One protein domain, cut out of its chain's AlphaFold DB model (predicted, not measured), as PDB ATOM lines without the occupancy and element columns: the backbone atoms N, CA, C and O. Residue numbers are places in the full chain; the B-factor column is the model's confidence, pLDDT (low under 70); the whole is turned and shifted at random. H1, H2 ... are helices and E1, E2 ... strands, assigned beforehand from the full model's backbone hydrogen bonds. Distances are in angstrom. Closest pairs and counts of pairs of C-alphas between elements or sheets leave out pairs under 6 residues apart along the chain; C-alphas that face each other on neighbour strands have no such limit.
ATOM      1  N   VAL A  39       5.571  35.780  43.908       96.62
ATOM      2  CA  VAL A  39       5.104  37.159  43.984       96.62
ATOM      3  C   VAL A  39       4.117  37.432  42.850       96.62
ATOM      4  O   VAL A  39       4.415  37.284  41.659       96.62
ATOM      5  N   ASN A  40       2.937  37.902  43.232       95.31
ATOM      6  CA  ASN A  40       1.896  38.407  42.359       95.31
ATOM      7  C   ASN A  40       1.778  39.932  42.501       95.31
ATOM      8  O   ASN A  40       1.961  40.503  43.573       95.31
ATOM      9  N   GLY A  41       1.412  40.622  41.418       95.38
ATOM     10  CA  GLY A  41       1.161  42.065  41.459       95.38
ATOM     11  C   GLY A  41       0.077  42.474  42.470       95.38
ATOM     12  O   GLY A  41       0.139  43.572  43.016       95.38
ATOM     13  N   ASN A  42      -0.891  41.601  42.749       95.56
ATOM     14  CA  ASN A  42      -1.965  41.861  43.708       95.56
ATOM     15  C   ASN A  42      -1.573  41.581  45.165       95.56
ATOM     16  O   ASN A  42      -2.377  41.862  46.057       95.56
ATOM     17  N   ASP A  43      -0.378  41.043  45.421       96.62
ATOM     18  CA  ASP A  43       0.066  40.794  46.786       96.62
ATOM     19  C   ASP A  43       0.196  42.114  47.534       96.62
ATOM     20  O   ASP A  43       0.794  43.088  47.057       96.62
ATOM     21  N   ALA A  44      -0.389  42.150  48.729       96.94
ATOM     22  CA  ALA A  44      -0.248  43.285  49.615       96.94
ATOM     23  C   ALA A  44       1.209  43.374  50.071       96.94
ATOM     24  O   ALA A  44       1.808  42.389  50.484       96.94
ATOM     25  N   LEU A  45       1.770  44.578  50.117       97.38
ATOM     26  CA  LEU A  45       3.124  44.774  50.626       97.38
ATOM     27  C   LEU A  45       3.300  44.281  52.072       97.38
ATOM     28  O   LEU A  45       4.412  43.969  52.481       97.38
ATOM     29  N   ALA A  46       2.212  44.191  52.840       96.25
ATOM     30  CA  ALA A  46       2.205  43.647  54.195       96.25
ATOM     31  C   ALA A  46       2.385  42.117  54.260       96.25
ATOM     32  O   ALA A  46       2.741  41.616  55.320       96.25
ATOM     33  N   SER A  47       2.140  41.377  53.172       95.25
ATOM     34  CA  SER A  47       2.330  39.919  53.126       95.25
ATOM     35  C   SER A  47       3.726  39.503  52.663       95.25
ATOM     36  O   SER A  47       4.008  38.317  52.591       95.25
ATOM     37  N   LEU A  48       4.604  40.446  52.333       95.62
ATOM     38  CA  LEU A  48       5.958  40.147  51.864       95.62
ATOM     39  C   LEU A  48       6.932  39.939  53.031       95.62
ATOM     40  O   LEU A  48       6.617  40.249  54.181       95.62
ATOM     41  N   ASN A  49       8.139  39.479  52.716       93.94
ATOM     42  CA  ASN A  49       9.251  39.224  53.628       93.94
ATOM     43  C   ASN A  49       8.830  38.333  54.800       93.94
ATOM     44  O   ASN A  49       8.916  38.755  55.955       93.94
ATOM     45  N   ASP A  50       8.283  37.153  54.501       90.44
ATOM     46  CA  ASP A  50       7.796  36.201  55.509       90.44
ATOM     47  C   ASP A  50       6.702  36.804  56.420       90.44
ATOM     48  O   ASP A  50       6.544  36.449  57.590       90.44
ATOM     49  N   GLY A  51       5.947  37.775  55.892       91.12
ATOM     50  CA  GLY A  51       4.867  38.471  56.595       91.12
ATOM     51  C   GLY A  51       5.326  39.633  57.480       91.12
ATOM     52  O   GLY A  51       4.495  40.246  58.151       91.12
ATOM     53  N   ILE A  52       6.620  39.978  57.481       93.31
ATOM     54  CA  ILE A  52       7.129  41.210  58.113       93.31
ATOM     55  C   ILE A  52       6.570  42.446  57.391       93.31
ATOM     56  O   ILE A  52       6.309  43.484  58.007       93.31
ATOM     57  N   GLY A  53       6.362  42.317  56.084       95.44
ATOM     58  CA  GLY A  53       5.855  43.350  55.205       95.44
ATOM     59  C   GLY A  53       6.910  44.366  54.772       95.44
ATOM     60  O   GLY A  53       8.081  44.325  55.155       95.44
ATOM     61  N   VAL A  54       6.479  45.304  53.934       97.50
ATOM     62  CA  VAL A  54       7.260  46.470  53.510       97.50
ATOM     63  C   VAL A  54       6.665  47.716  54.172       97.50
ATOM     64  O   VAL A  54       5.464  47.969  54.023       97.50
ATOM     65  N   PRO A  55       7.463  48.514  54.905       96.81
ATOM     66  CA  PRO A  55       6.969  49.733  55.525       96.81
ATOM     67  C   PRO A  55       6.594  50.776  54.467       96.81
ATOM     68  O   PRO A  55       7.234  50.890  53.424       96.81
ATOM     69  N   ALA A  56       5.573  51.580  54.763       96.50
ATOM     70  CA  ALA A  56       5.264  52.760  53.965       96.50
ATOM     71  C   ALA A  56       6.389  53.800  54.088       96.50
ATOM     72  O   ALA A  56       6.993  53.954  55.153       96.50
ATOM     73  N   GLY A  57       6.627  54.561  53.024       96.19
ATOM     74  CA  GLY A  57       7.727  55.514  52.986       96.19
ATOM     75  C   GLY A  57       8.002  56.021  51.584       96.19
ATOM     76  O   GLY A  57       7.107  56.116  50.744       96.19
ATOM     77  N   SER A  58       9.254  56.375  51.330       96.69
ATOM     78  CA  SER A  58       9.702  56.779  50.005       96.69
ATOM     79  C   SER A  58      11.147  56.377  49.787       96.69
ATOM     80  O   SER A  58      11.952  56.396  50.717       96.69
ATOM     81  N   PHE A  59      11.486  56.093  48.541       97.75
ATOM     82  CA  PHE A  59      12.857  55.863  48.110       97.75
ATOM     83  C   PHE A  59      13.145  56.661  46.839       97.75
ATOM     84  O   PHE A  59      12.244  57.241  46.236       97.75
ATOM     85  N   SER A  60      14.411  56.738  46.450       97.25
ATOM     86  CA  SER A  60      14.847  57.433  45.245       97.25
ATOM     87  C   SER A  60      15.506  56.447  44.296       97.25
ATOM     88  O   SER A  60      16.329  55.636  44.717       97.25
ATOM     89  N   ILE A  61      15.184  56.559  43.012       96.50
ATOM     90  CA  ILE A  61      15.868  55.859  41.927       96.50
ATOM     91  C   ILE A  61      16.645  56.899  41.131       96.50
ATOM     92  O   ILE A  61      16.080  57.905  40.713       96.50
ATOM     93  N   THR A  62      17.926  56.649  40.902       93.81
ATOM     94  CA  THR A  62      18.784  57.434  40.015       93.81
ATOM     95  C   THR A  62      19.142  56.572  38.816       93.81
ATOM     96  O   THR A  62      19.803  55.543  38.968       93.81
ATOM     97  N   GLY A  63      18.674  56.975  37.635       91.12
ATOM     98  CA  GLY A  63      19.030  56.329  36.376       91.12
ATOM     99  C   GLY A  63      20.500  56.556  36.017       91.12
ATOM    100  O   GLY A  63      21.177  57.433  36.556       91.12
ATOM    101  N   ARG A  64      20.999  55.800  35.044       88.81
ATOM    102  CA  ARG A  64      22.375  55.860  34.525       88.81
ATOM    103  C   ARG A  64      22.681  57.170  33.796       88.81
ATOM    104  O   ARG A  64      23.836  57.578  33.680       88.81
ATOM    105  N   ASN A  65      21.648  57.882  33.356       86.81
ATOM    106  CA  ASN A  65      21.755  59.260  32.884       86.81
ATOM    107  C   ASN A  65      21.888  60.302  34.021       86.81
ATOM    108  O   ASN A  65      22.006  61.493  33.738       86.81
ATOM    109  N   GLY A  66      21.883  59.877  35.289       88.44
ATOM    110  CA  GLY A  66      21.996  60.730  36.475       88.44
ATOM    111  C   GLY A  66      20.693  61.400  36.907       88.44
ATOM    112  O   GLY A  66      20.698  62.161  37.872       88.44
ATOM    113  N   ILE A  67      19.579  61.152  36.212       89.69
ATOM    114  CA  ILE A  67      18.278  61.708  36.583       89.69
ATOM    115  C   ILE A  67      17.703  60.901  37.740       89.69
ATOM    116  O   ILE A  67      17.621  59.673  37.673       89.69
ATOM    117  N   ASN A  68      17.301  61.606  38.796       91.81
ATOM    118  CA  ASN A  68      16.688  61.016  39.971       91.81
ATOM    119  C   ASN A  68      15.170  61.208  39.980       91.81
ATOM    120  O   ASN A  68      14.637  62.214  39.509       91.81
ATOM    121  N   ALA A  69      14.471  60.242  40.560       94.06
ATOM    122  CA  ALA A  69      13.048  60.317  40.826       94.06
ATOM    123  C   ALA A  69      12.772  59.787  42.235       94.06
ATOM    124  O   ALA A  69      13.387  58.807  42.656       94.06
ATOM    125  N   SER A  70      11.856  60.431  42.959       95.00
ATOM    126  CA  SER A  70      11.390  59.967  44.268       95.00
ATOM    127  C   SER A  70      10.085  59.193  44.107       95.00
ATOM    128  O   SER A  70       9.161  59.663  43.444       95.00
ATOM    129  N   ILE A  71      10.036  58.002  44.696       96.44
ATOM    130  CA  ILE A  71       8.942  57.045  44.582       96.44
ATOM    131  C   ILE A  71       8.283  56.941  45.960       96.44
ATOM    132  O   ILE A  71       8.913  56.435  46.896       96.44
ATOM    133  N   PRO A  72       7.039  57.418  46.122       95.69
ATOM    134  CA  PRO A  72       6.278  57.203  47.342       95.69
ATOM    135  C   PRO A  72       5.663  55.797  47.363       95.69
ATOM    136  O   PRO A  72       5.162  55.311  46.350       95.69
ATOM    137  N   VAL A  73       5.636  55.174  48.540       96.81
ATOM    138  CA  VAL A  73       4.960  53.899  48.806       96.81
ATOM    139  C   VAL A  73       3.960  54.111  49.936       96.81
ATOM    140  O   VAL A  73       4.329  54.451  51.063       96.81
ATOM    141  N   ALA A  74       2.677  53.940  49.626       96.06
ATOM    142  CA  ALA A  74       1.596  54.140  50.583       96.06
ATOM    143  C   ALA A  74       1.427  52.937  51.525       96.06
ATOM    144  O   ALA A  74       1.740  51.798  51.181       96.06
ATOM    145  N   ALA A  75       0.868  53.185  52.712       94.62
ATOM    146  CA  ALA A  75       0.444  52.109  53.601       94.62
ATOM    147  C   ALA A  75      -0.678  51.288  52.946       94.62
ATOM    148  O   ALA A  75      -1.627  51.859  52.413       94.62
ATOM    149  N   GLY A  76      -0.569  49.958  53.004       93.75
ATOM    150  CA  GLY A  76      -1.536  49.044  52.384       93.75
ATOM    151  C   GLY A  76      -1.427  48.925  50.859       93.75
ATOM    152  O   GLY A  76      -2.316  48.339  50.252       93.75
ATOM    153  N   ALA A  77      -0.369  49.471  50.248       97.50
ATOM    154  CA  ALA A  77      -0.090  49.284  48.828       97.50
ATOM    155  C   ALA A  77       0.167  47.807  48.481       97.50
ATOM    156  O   ALA A  77       0.474  46.984  49.349       97.50
ATOM    157  N   THR A  78       0.066  47.493  47.196       98.00
ATOM    158  CA  THR A  78       0.404  46.199  46.593       98.00
ATOM    159  C   THR A  78       1.722  46.264  45.824       98.00
ATOM    160  O   THR A  78       2.264  47.343  45.566       98.00
ATOM    161  N   VAL A  79       2.233  45.108  45.401       97.94
ATOM    162  CA  VAL A  79       3.396  45.031  44.502       97.94
ATOM    163  C   VAL A  79       3.141  45.796  43.197       97.94
ATOM    164  O   VAL A  79       4.001  46.548  42.731       97.94
ATOM    165  N   ASN A  80       1.939  45.678  42.627       97.69
ATOM    166  CA  ASN A  80       1.566  46.387  41.409       97.69
ATOM    167  C   ASN A  80       1.497  47.905  41.624       97.69
ATOM    168  O   ASN A  80       1.879  48.649  40.727       97.69
ATOM    169  N   ASP A  81       1.092  48.384  42.803       98.19
ATOM    170  CA  ASP A  81       1.129  49.822  43.107       98.19
ATOM    171  C   ASP A  81       2.557  50.377  43.067       98.19
ATOM    172  O   ASP A  81       2.773  51.463  42.529       98.19
ATOM    173  N   VAL A  82       3.548  49.624  43.559       97.81
ATOM    174  CA  VAL A  82       4.970  50.011  43.479       97.81
ATOM    175  C   VAL A  82       5.459  50.011  42.031       97.81
ATOM    176  O   VAL A  82       6.086  50.976  41.587       97.81
ATOM    177  N   ILE A  83       5.139  48.958  41.273       98.00
ATOM    178  CA  ILE A  83       5.488  48.852  39.850       98.00
ATOM    179  C   ILE A  83       4.883  50.023  39.063       98.00
ATOM    180  O   ILE A  83       5.579  50.681  38.287       98.00
ATOM    181  N   MET A  84       3.603  50.326  39.289       96.94
ATOM    182  CA  MET A  84       2.919  51.458  38.668       96.94
ATOM    183  C   MET A  84       3.527  52.792  39.096       96.94
ATOM    184  O   MET A  84       3.722  53.655  38.243       96.94
ATOM    185  N   ALA A  85       3.859  52.971  40.378       95.62
ATOM    186  CA  ALA A  85       4.477  54.197  40.870       95.62
ATOM    187  C   ALA A  85       5.791  54.486  40.133       95.62
ATOM    188  O   ALA A  85       5.974  55.603  39.658       95.62
ATOM    189  N   ILE A  86       6.650  53.480  39.938       95.88
ATOM    190  CA  ILE A  86       7.897  53.617  39.167       95.88
ATOM    191  C   ILE A  86       7.598  53.887  37.687       95.88
ATOM    192  O   ILE A  86       8.077  54.870  37.123       95.88
ATOM    193  N   ASN A  87       6.769  53.051  37.057       95.44
ATOM    194  CA  ASN A  87       6.509  53.120  35.617       95.44
ATOM    195  C   ASN A  87       5.754  54.392  35.199       95.44
ATOM    196  O   ASN A  87       5.896  54.852  34.067       95.44
ATOM    197  N   SER A  88       4.988  55.001  36.107       92.44
ATOM    198  CA  SER A  88       4.302  56.275  35.865       92.44
ATOM    199  C   SER A  88       5.250  57.476  35.761       92.44
ATOM    200  O   SER A  88       4.863  58.512  35.223       92.44
ATOM    201  N   LEU A  89       6.491  57.338  36.242       88.81
ATOM    202  CA  LEU A  89       7.526  58.372  36.168       88.81
ATOM    203  C   LEU A  89       8.306  58.327  34.851       88.81
ATOM    204  O   LEU A  89       9.167  59.181  34.636       88.81
ATOM    205  N   VAL A  90       8.019  57.359  33.973       83.94
ATOM    206  CA  VAL A  90       8.680  57.256  32.674       83.94
ATOM    207  C   VAL A  90       8.320  58.470  31.822       83.94
ATOM    208  O   VAL A  90       7.202  58.631  31.333       83.94
ATOM    209  N   VAL A  91       9.307  59.334  31.635       79.19
ATOM    210  CA  VAL A  91       9.250  60.549  30.821       79.19
ATOM    211  C   VAL A  91      10.501  60.588  29.939       79.19
ATOM    212  O   VAL A  91      11.453  59.864  30.214       79.19
ATOM    213  N   PRO A  92      10.589  61.433  28.896       75.88
ATOM    214  CA  PRO A  92      11.740  61.428  27.981       75.88
ATOM    215  C   PRO A  92      13.130  61.560  28.635       75.88
ATOM    216  O   PRO A  92      14.132  61.265  27.994       75.88
ATOM    217  N   LEU A  93      13.198  62.014  29.892       74.12
ATOM    218  CA  LEU A  93      14.432  62.179  30.661       74.12
ATOM    219  C   LEU A  93      14.607  61.150  31.797       74.12
ATOM    220  O   LEU A  93      15.679  61.099  32.386       74.12
ATOM    221  N   PHE A  94      13.610  60.318  32.104       85.38
ATOM    222  CA  PHE A  94      13.707  59.242  33.096       85.38
ATOM    223  C   PHE A  94      13.058  57.984  32.524       85.38
ATOM    224  O   PHE A  94      11.861  57.967  32.262       85.38
ATOM    225  N   SER A  95      13.846  56.938  32.305       88.50
ATOM    226  CA  SER A  95      13.416  55.728  31.590       88.50
ATOM    227  C   SER A  95      13.761  54.455  32.356       88.50
ATOM    228  O   SER A  95      14.126  53.444  31.751       88.50
ATOM    229  N   VAL A  96      13.686  54.525  33.686       93.88
ATOM    230  CA  VAL A  96      13.719  53.333  34.531       93.88
ATOM    231  C   VAL A  96      12.312  52.757  34.601       93.88
ATOM    232  O   VAL A  96      11.367  53.466  34.941       93.88
ATOM    233  N   THR A  97      12.189  51.476  34.284       95.81
ATOM    234  CA  THR A  97      10.957  50.695  34.406       95.81
ATOM    235  C   THR A  97      11.122  49.612  35.461       95.81
ATOM    236  O   THR A  97      12.222  49.092  35.633       95.81
ATOM    237  N   ALA A  98      10.028  49.239  36.120       97.81
ATOM    238  CA  ALA A  98       9.951  48.107  37.030       97.81
ATOM    239  C   ALA A  98       9.011  47.016  36.499       97.81
ATOM    240  O   ALA A  98       7.987  47.306  35.873       97.81
ATOM    241  N   SER A  99       9.334  45.764  36.799       97.88
ATOM    242  CA  SER A  99       8.477  44.590  36.616       97.88
ATOM    243  C   SER A  99       8.755  43.565  37.718       97.88
ATOM    244  O   SER A  99       9.627  43.775  38.558       97.88
ATOM    245  N   LEU A 100       8.040  42.440  37.715       97.06
ATOM    246  CA  LEU A 100       8.524  41.238  38.396       97.06
ATOM    247  C   LEU A 100       9.715  40.662  37.618       97.06
ATOM    248  O   LEU A 100       9.795  40.834  36.395       97.06
ATOM    249  N   ASN A 101      10.642  40.013  38.315       95.12
ATOM    250  CA  ASN A 101      11.734  39.286  37.679       95.12
ATOM    251  C   ASN A 101      11.241  37.951  37.078       95.12
ATOM    252  O   ASN A 101      10.095  37.539  37.270       95.12
ATOM    253  N   SER A 102      12.105  37.271  36.323       92.06
ATOM    254  CA  SER A 102      11.756  36.011  35.652       92.06
ATOM    255  C   SER A 102      11.441  34.869  36.617       92.06
ATOM    256  O   SER A 102      10.645  34.002  36.271       92.06
ATOM    257  N   SER A 103      12.052  34.881  37.803       90.19
ATOM    258  CA  SER A 103      11.820  33.892  38.861       90.19
ATOM    259  C   SER A 103      10.513  34.131  39.620       90.19
ATOM    260  O   SER A 103      10.113  33.288  40.410       90.19
ATOM    261  N   ARG A 104       9.844  35.270  39.381       93.88
ATOM    262  CA  ARG A 104       8.630  35.713  40.085       93.88
ATOM    263  C   ARG A 104       8.792  35.738  41.610       93.88
ATOM    264  O   ARG A 104       7.808  35.610  42.323       93.88
ATOM    265  N   ASP A 105      10.003  35.952  42.112       93.62
ATOM    266  CA  ASP A 105      10.307  36.042  43.546       93.62
ATOM    267  C   ASP A 105      10.645  37.480  43.983       93.62
ATOM    268  O   ASP A 105      10.622  37.791  45.170       93.62
ATOM    269  N   GLY A 106      10.893  38.394  43.040       96.00
ATOM    270  CA  GLY A 106      11.279  39.771  43.337       96.00
ATOM    271  C   GLY A 106      11.013  40.757  42.202       96.00
ATOM    272  O   GLY A 106      10.461  40.425  41.150       96.00
ATOM    273  N   LEU A 107      11.412  42.010  42.423       97.81
ATOM    274  CA  LEU A 107      11.304  43.084  41.433       97.81
ATOM    275  C   LEU A 107      12.519  43.111  40.498       97.81
ATOM    276  O   LEU A 107      13.640  42.818  40.898       97.81
ATOM    277  N   LEU A 108      12.304  43.528  39.258       97.25
ATOM    278  CA  LEU A 108      13.329  43.818  38.264       97.25
ATOM    279  C   LEU A 108      13.219  45.288  37.877       97.25
ATOM    280  O   LEU A 108      12.142  45.742  37.494       97.25
ATOM    281  N   LEU A 109      14.325  46.023  37.961       96.94
ATOM    282  CA  LEU A 109      14.423  47.389  37.464       96.94
ATOM    283  C   LEU A 109      15.359  47.418  36.257       96.94
ATOM    284  O   LEU A 109      16.527  47.040  36.354       96.94
ATOM    285  N   THR A 110      14.853  47.942  35.148       94.00
ATOM    286  CA  THR A 110      15.590  48.096  33.891       94.00
ATOM    287  C   THR A 110      15.657  49.573  33.552       94.00
ATOM    288  O   THR A 110      14.639  50.262  33.531       94.00
ATOM    289  N   ASP A 111      16.852  50.077  33.261       92.25
ATOM    290  CA  ASP A 111      17.037  51.458  32.827       92.25
ATOM    291  C   ASP A 111      17.343  51.525  31.331       92.25
ATOM    292  O   ASP A 111      18.385  51.057  30.891       92.25
ATOM    293  N   SER A 112      16.489  52.170  30.539       87.94
ATOM    294  CA  SER A 112      16.709  52.357  29.095       87.94
ATOM    295  C   SER A 112      17.326  53.718  28.723       87.94
ATOM    296  O   SER A 112      17.293  54.111  27.558       87.94
ATOM    297  N   SER A 113      17.884  54.460  29.691       79.62
ATOM    298  CA  SER A 113      18.255  55.879  29.521       79.62
ATOM    299  C   SER A 113      19.515  56.132  28.702       79.62
ATOM    300  O   SER A 113      19.730  57.251  28.232       79.62
ATOM    301  N   THR A 114      20.352  55.118  28.493       67.38
ATOM    302  CA  THR A 114      21.611  55.263  27.762       67.38
ATOM    303  C   THR A 114      21.625  54.379  26.522       67.38
ATOM    304  O   THR A 114      21.700  53.160  26.616       67.38
ATOM    305  N   SER A 115      21.655  55.005  25.342       61.22
ATOM    306  CA  SER A 115      21.955  54.340  24.060       61.22
ATOM    307  C   SER A 115      23.461  54.062  23.865       61.22
ATOM    308  O   SER A 115      23.874  53.614  22.796       61.22
ATOM    309  N   SER A 116      24.295  54.392  24.858       56.91
ATOM    310  CA  SER A 116      25.754  54.269  24.810       56.91
ATOM    311  C   SER A 116      26.201  52.948  25.433       56.91
ATOM    312  O   SER A 116      25.750  52.593  26.518       56.91
ATOM    313  N   THR A 117      27.129  52.251  24.780       55.91
ATOM    314  CA  THR A 117      27.784  51.029  25.283       55.91
ATOM    315  C   THR A 117      28.706  51.271  26.482       55.91
ATOM    316  O   THR A 117      29.208  50.310  27.059       55.91
ATOM    317  N   VAL A 118      28.942  52.530  26.867       59.22
ATOM    318  CA  VAL A 118      29.775  52.891  28.022       59.22
ATOM    319  C   VAL A 118      28.880  53.363  29.165       59.22
ATOM    320  O   VAL A 118      28.235  54.408  29.069       59.22
ATOM    321  N   ILE A 119      28.857  52.585  30.245       63.41
ATOM    322  CA  ILE A 119      28.095  52.857  31.466       63.41
ATOM    323  C   ILE A 119      28.887  53.889  32.281       63.41
ATOM    324  O   ILE A 119      29.885  53.556  32.910       63.41
ATOM    325  N   SER A 120      28.500  55.167  32.211       67.50
ATOM    326  CA  SER A 120      29.176  56.254  32.945       67.50
ATOM    327  C   SER A 120      28.690  56.414  34.386       67.50
ATOM    328  O   SER A 120      29.363  57.053  35.190       67.50
ATOM    329  N   GLN A 121      27.511  55.874  34.697       83.38
ATOM    330  CA  GLN A 121      26.921  55.813  36.032       83.38
ATOM    331  C   GLN A 121      26.074  54.546  36.135       83.38
ATOM    332  O   GLN A 121      25.492  54.108  35.143       83.38
ATOM    333  N   SER A 122      25.993  53.984  37.332       89.38
ATOM    334  CA  SER A 122      25.193  52.798  37.629       89.38
ATOM    335  C   SER A 122      23.754  53.181  37.994       89.38
ATOM    336  O   SER A 122      23.519  54.237  38.590       89.38
ATOM    337  N   LEU A 123      22.794  52.300  37.711       93.06
ATOM    338  CA  LEU A 123      21.439  52.408  38.245       93.06
ATOM    339  C   LEU A 123      21.516  52.293  39.769       93.06
ATOM    340  O   LEU A 123      22.063  51.322  40.293       93.06
ATOM    341  N   THR A 124      21.003  53.297  40.476       95.75
ATOM    342  CA  THR A 124      21.157  53.401  41.931       95.75
ATOM    343  C   THR A 124      19.812  53.624  42.601       95.75
ATOM    344  O   THR A 124      19.080  54.542  42.241       95.75
ATOM    345  N   VAL A 125      19.511  52.825  43.617       97.94
ATOM    346  CA  VAL A 125      18.338  52.965  44.479       97.94
ATOM    347  C   VAL A 125      18.806  53.284  45.892       97.94
ATOM    348  O   VAL A 125      19.649  52.577  46.446       97.94
ATOM    349  N   THR A 126      18.254  54.341  46.484       98.06
ATOM    350  CA  THR A 126      18.579  54.793  47.844       98.06
ATOM    351  C   THR A 126      17.317  55.054  48.651       98.06
ATOM    352  O   THR A 126      16.327  55.547  48.114       98.06
ATOM    353  N   GLU A 127      17.364  54.832  49.961       97.69
ATOM    354  CA  GLU A 127      16.274  55.237  50.854       97.69
ATOM    355  C   GLU A 127      16.084  56.759  50.864       97.69
ATOM    356  O   GLU A 127      17.045  57.525  50.809       97.69
ATOM    357  N   SER A 128      14.835  57.209  50.979       94.38
ATOM    358  CA  SER A 128      14.485  58.607  51.274       94.38
ATOM    359  C   SER A 128      13.886  58.700  52.681       94.38
ATOM    360  O   SER A 128      12.848  59.318  52.901       94.38
ATOM    361  N   GLY A 129      14.564  58.047  53.631       88.44
ATOM    362  CA  GLY A 129      14.092  57.790  54.991       88.44
ATOM    363  C   GLY A 129      13.401  56.427  55.123       88.44
ATOM    364  O   GLY A 129      12.671  56.005  54.232       88.44
ATOM    365  N   GLY A 130      13.615  55.745  56.254       94.00
ATOM    366  CA  GLY A 130      13.092  54.393  56.489       94.00
ATOM    367  C   GLY A 130      13.903  53.296  55.788       94.00
ATOM    368  O   GLY A 130      15.086  53.486  55.517       94.00
ATOM    369  N   THR A 131      13.259  52.150  55.551       96.62
ATOM    370  CA  THR A 131      13.844  50.923  54.969       96.62
ATOM    371  C   THR A 131      12.956  50.366  53.846       96.62
ATOM    372  O   THR A 131      12.769  49.160  53.728       96.62
ATOM    373  N   THR A 132      12.301  51.234  53.065       97.75
ATOM    374  CA  THR A 132      11.278  50.796  52.095       97.75
ATOM    375  C   THR A 132      11.910  50.093  50.894       97.75
ATOM    376  O   THR A 132      11.484  49.000  50.532       97.75
ATOM    377  N   ALA A 133      12.940  50.689  50.286       97.81
ATOM    378  CA  ALA A 133      13.665  50.064  49.177       97.81
ATOM    379  C   ALA A 133      14.430  48.818  49.632       97.81
ATOM    380  O   ALA A 133      14.543  47.850  48.877       97.81
ATOM    381  N   GLU A 134      14.931  48.828  50.868       97.56
ATOM    382  CA  GLU A 134      15.503  47.663  51.509       97.56
ATOM    383  C   GLU A 134      14.439  46.584  51.615       97.56
ATOM    384  O   GLU A 134      14.630  45.547  51.014       97.56
ATOM    385  N   SER A 135      13.296  46.784  52.262       97.19
ATOM    386  CA  SER A 135      12.263  45.745  52.364       97.19
ATOM    387  C   SER A 135      11.676  45.315  51.008       97.19
ATOM    388  O   SER A 135      11.201  44.194  50.898       97.19
ATOM    389  N   LEU A 136      11.756  46.142  49.960       97.56
ATOM    390  CA  LEU A 136      11.407  45.769  48.576       97.56
ATOM    391  C   LEU A 136      12.504  44.989  47.837       97.56
ATOM    392  O   LEU A 136      12.336  44.644  46.670       97.56
ATOM    393  N   GLY A 137      13.650  44.746  48.467       96.75
ATOM    394  CA  GLY A 137      14.728  43.970  47.864       96.75
ATOM    395  C   GLY A 137      15.583  44.715  46.853       96.75
ATOM    396  O   GLY A 137      16.496  44.109  46.301       96.75
ATOM    397  N   ILE A 138      15.330  46.004  46.627       97.50
ATOM    398  CA  ILE A 138      15.882  46.768  45.500       97.50
ATOM    399  C   ILE A 138      16.917  47.823  45.905       97.50
ATOM    400  O   ILE A 138      17.436  48.521  45.039       97.50
ATOM    401  N   LEU A 139      17.234  47.964  47.196       97.38
ATOM    402  CA  LEU A 139      18.260  48.900  47.665       97.38
ATOM    403  C   LEU A 139      19.648  48.536  47.110       97.38
ATOM    404  O   LEU A 139      20.127  47.416  47.296       97.38
ATOM    405  N   GLY A 140      20.333  49.504  46.495       94.75
ATOM    406  CA  GLY A 140      21.720  49.347  46.064       94.75
ATOM    407  C   GLY A 140      22.015  49.914  44.679       94.75
ATOM    408  O   GLY A 140      21.232  50.660  44.100       94.75
ATOM    409  N   GLN A 141      23.189  49.558  44.162       94.00
ATOM    410  CA  GLN A 141      23.737  50.062  42.903       94.00
ATOM    411  C   GLN A 141      24.091  48.901  41.965       94.00
ATOM    412  O   GLN A 141      24.682  47.914  42.414       94.00
ATOM    413  N   ARG A 142      23.744  49.006  40.677       90.44
ATOM    414  CA  ARG A 142      24.058  48.011  39.634       90.44
ATOM    415  C   ARG A 142      24.389  48.683  38.304       90.44
ATOM    416  O   ARG A 142      23.756  49.660  37.921       90.44
ATOM    417  N   ASP A 143      25.370  48.146  37.586       86.31
ATOM    418  CA  ASP A 143      25.753  48.668  36.265       86.31
ATOM    419  C   ASP A 143      24.754  48.248  35.169       86.31
ATOM    420  O   ASP A 143      24.494  48.997  34.221       86.31
ATOM    421  N   GLY A 144      24.143  47.072  35.327       87.19
ATOM    422  CA  GLY A 144      23.049  46.581  34.491       87.19
ATOM    423  C   GLY A 144      21.685  46.729  35.158       87.19
ATOM    424  O   GLY A 144      21.470  47.604  35.999       87.19
ATOM    425  N   ASP A 145      20.780  45.831  34.783       91.00
ATOM    426  CA  ASP A 145      19.484  45.707  35.435       91.00
ATOM    427  C   ASP A 145      19.660  45.356  36.917       91.00
ATOM    428  O   ASP A 145      20.558  44.602  37.311       91.00
ATOM    429  N   LEU A 146      18.794  45.924  37.749       94.31
ATOM    430  CA  LEU A 146      18.772  45.654  39.175       94.31
ATOM    431  C   LEU A 146      17.700  44.606  39.449       94.31
ATOM    432  O   LEU A 146      16.505  44.897  39.435       94.31
ATOM    433  N   ILE A 147      18.155  43.382  39.694       94.75
ATOM    434  CA  ILE A 147      17.319  42.278  40.165       94.75
ATOM    435  C   ILE A 147      17.254  42.381  41.690       94.75
ATOM    436  O   ILE A 147      18.286  42.337  42.366       94.75
ATOM    437  N   GLY A 148      16.049  42.579  42.212       93.81
ATOM    438  CA  GLY A 148      15.779  42.614  43.638       93.81
ATOM    439  C   GLY A 148      15.908  41.231  44.273       93.81
ATOM    440  O   GLY A 148      15.815  40.212  43.590       93.81
TER     441      GLY A 148
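This is residues 39 to 148 of the 365 residues of an uncharacterized protein of Nitrospina sp (UniProt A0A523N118). With little regular structure, the domain makes a rough ring: the antiparallel sheet E2, E1, E5, E6 along one side, the hairpin E3 and E4 across from it, H1 between E2 and E3, and residues 146 to 147 paired with E4. The 110 printed residues, 43 in named elements, run E1 E2 H1 E3 E4 E5 H2 E6, mixed in class, compact with a radius of gyration of the C-alphas of 13.2 A, spanning 41 by 28 by 21 A.

E1, residues 57 to 62, is antiparallel to its hairpin partner E2, residues 68 to 73, with N 61 and O 69 2.9 A apart, and to E5, residues 123 to 127, with N 60 and O 126 2.8 A apart. E6, residues 140 to 142, is antiparallel to E5. H1, residues 79 to 87, is over E2 and touches E3, residues 96 to 100, the closest C-alphas, of Asn 87 and Thr 97, being 5.2 A apart. H2, residues 132 to 135, only grazes the sheet.

E1 runs 17.2 A from C-alpha 57 at (7.727, 55.514, 52.986) to C-alpha 62 at (18.784, 57.434, 40.015); E6 ends at C-alpha 142 at (24.058, 48.011, 39.634).

The printed part has no cut; residues 114 to 120 are under 70 in pLDDT.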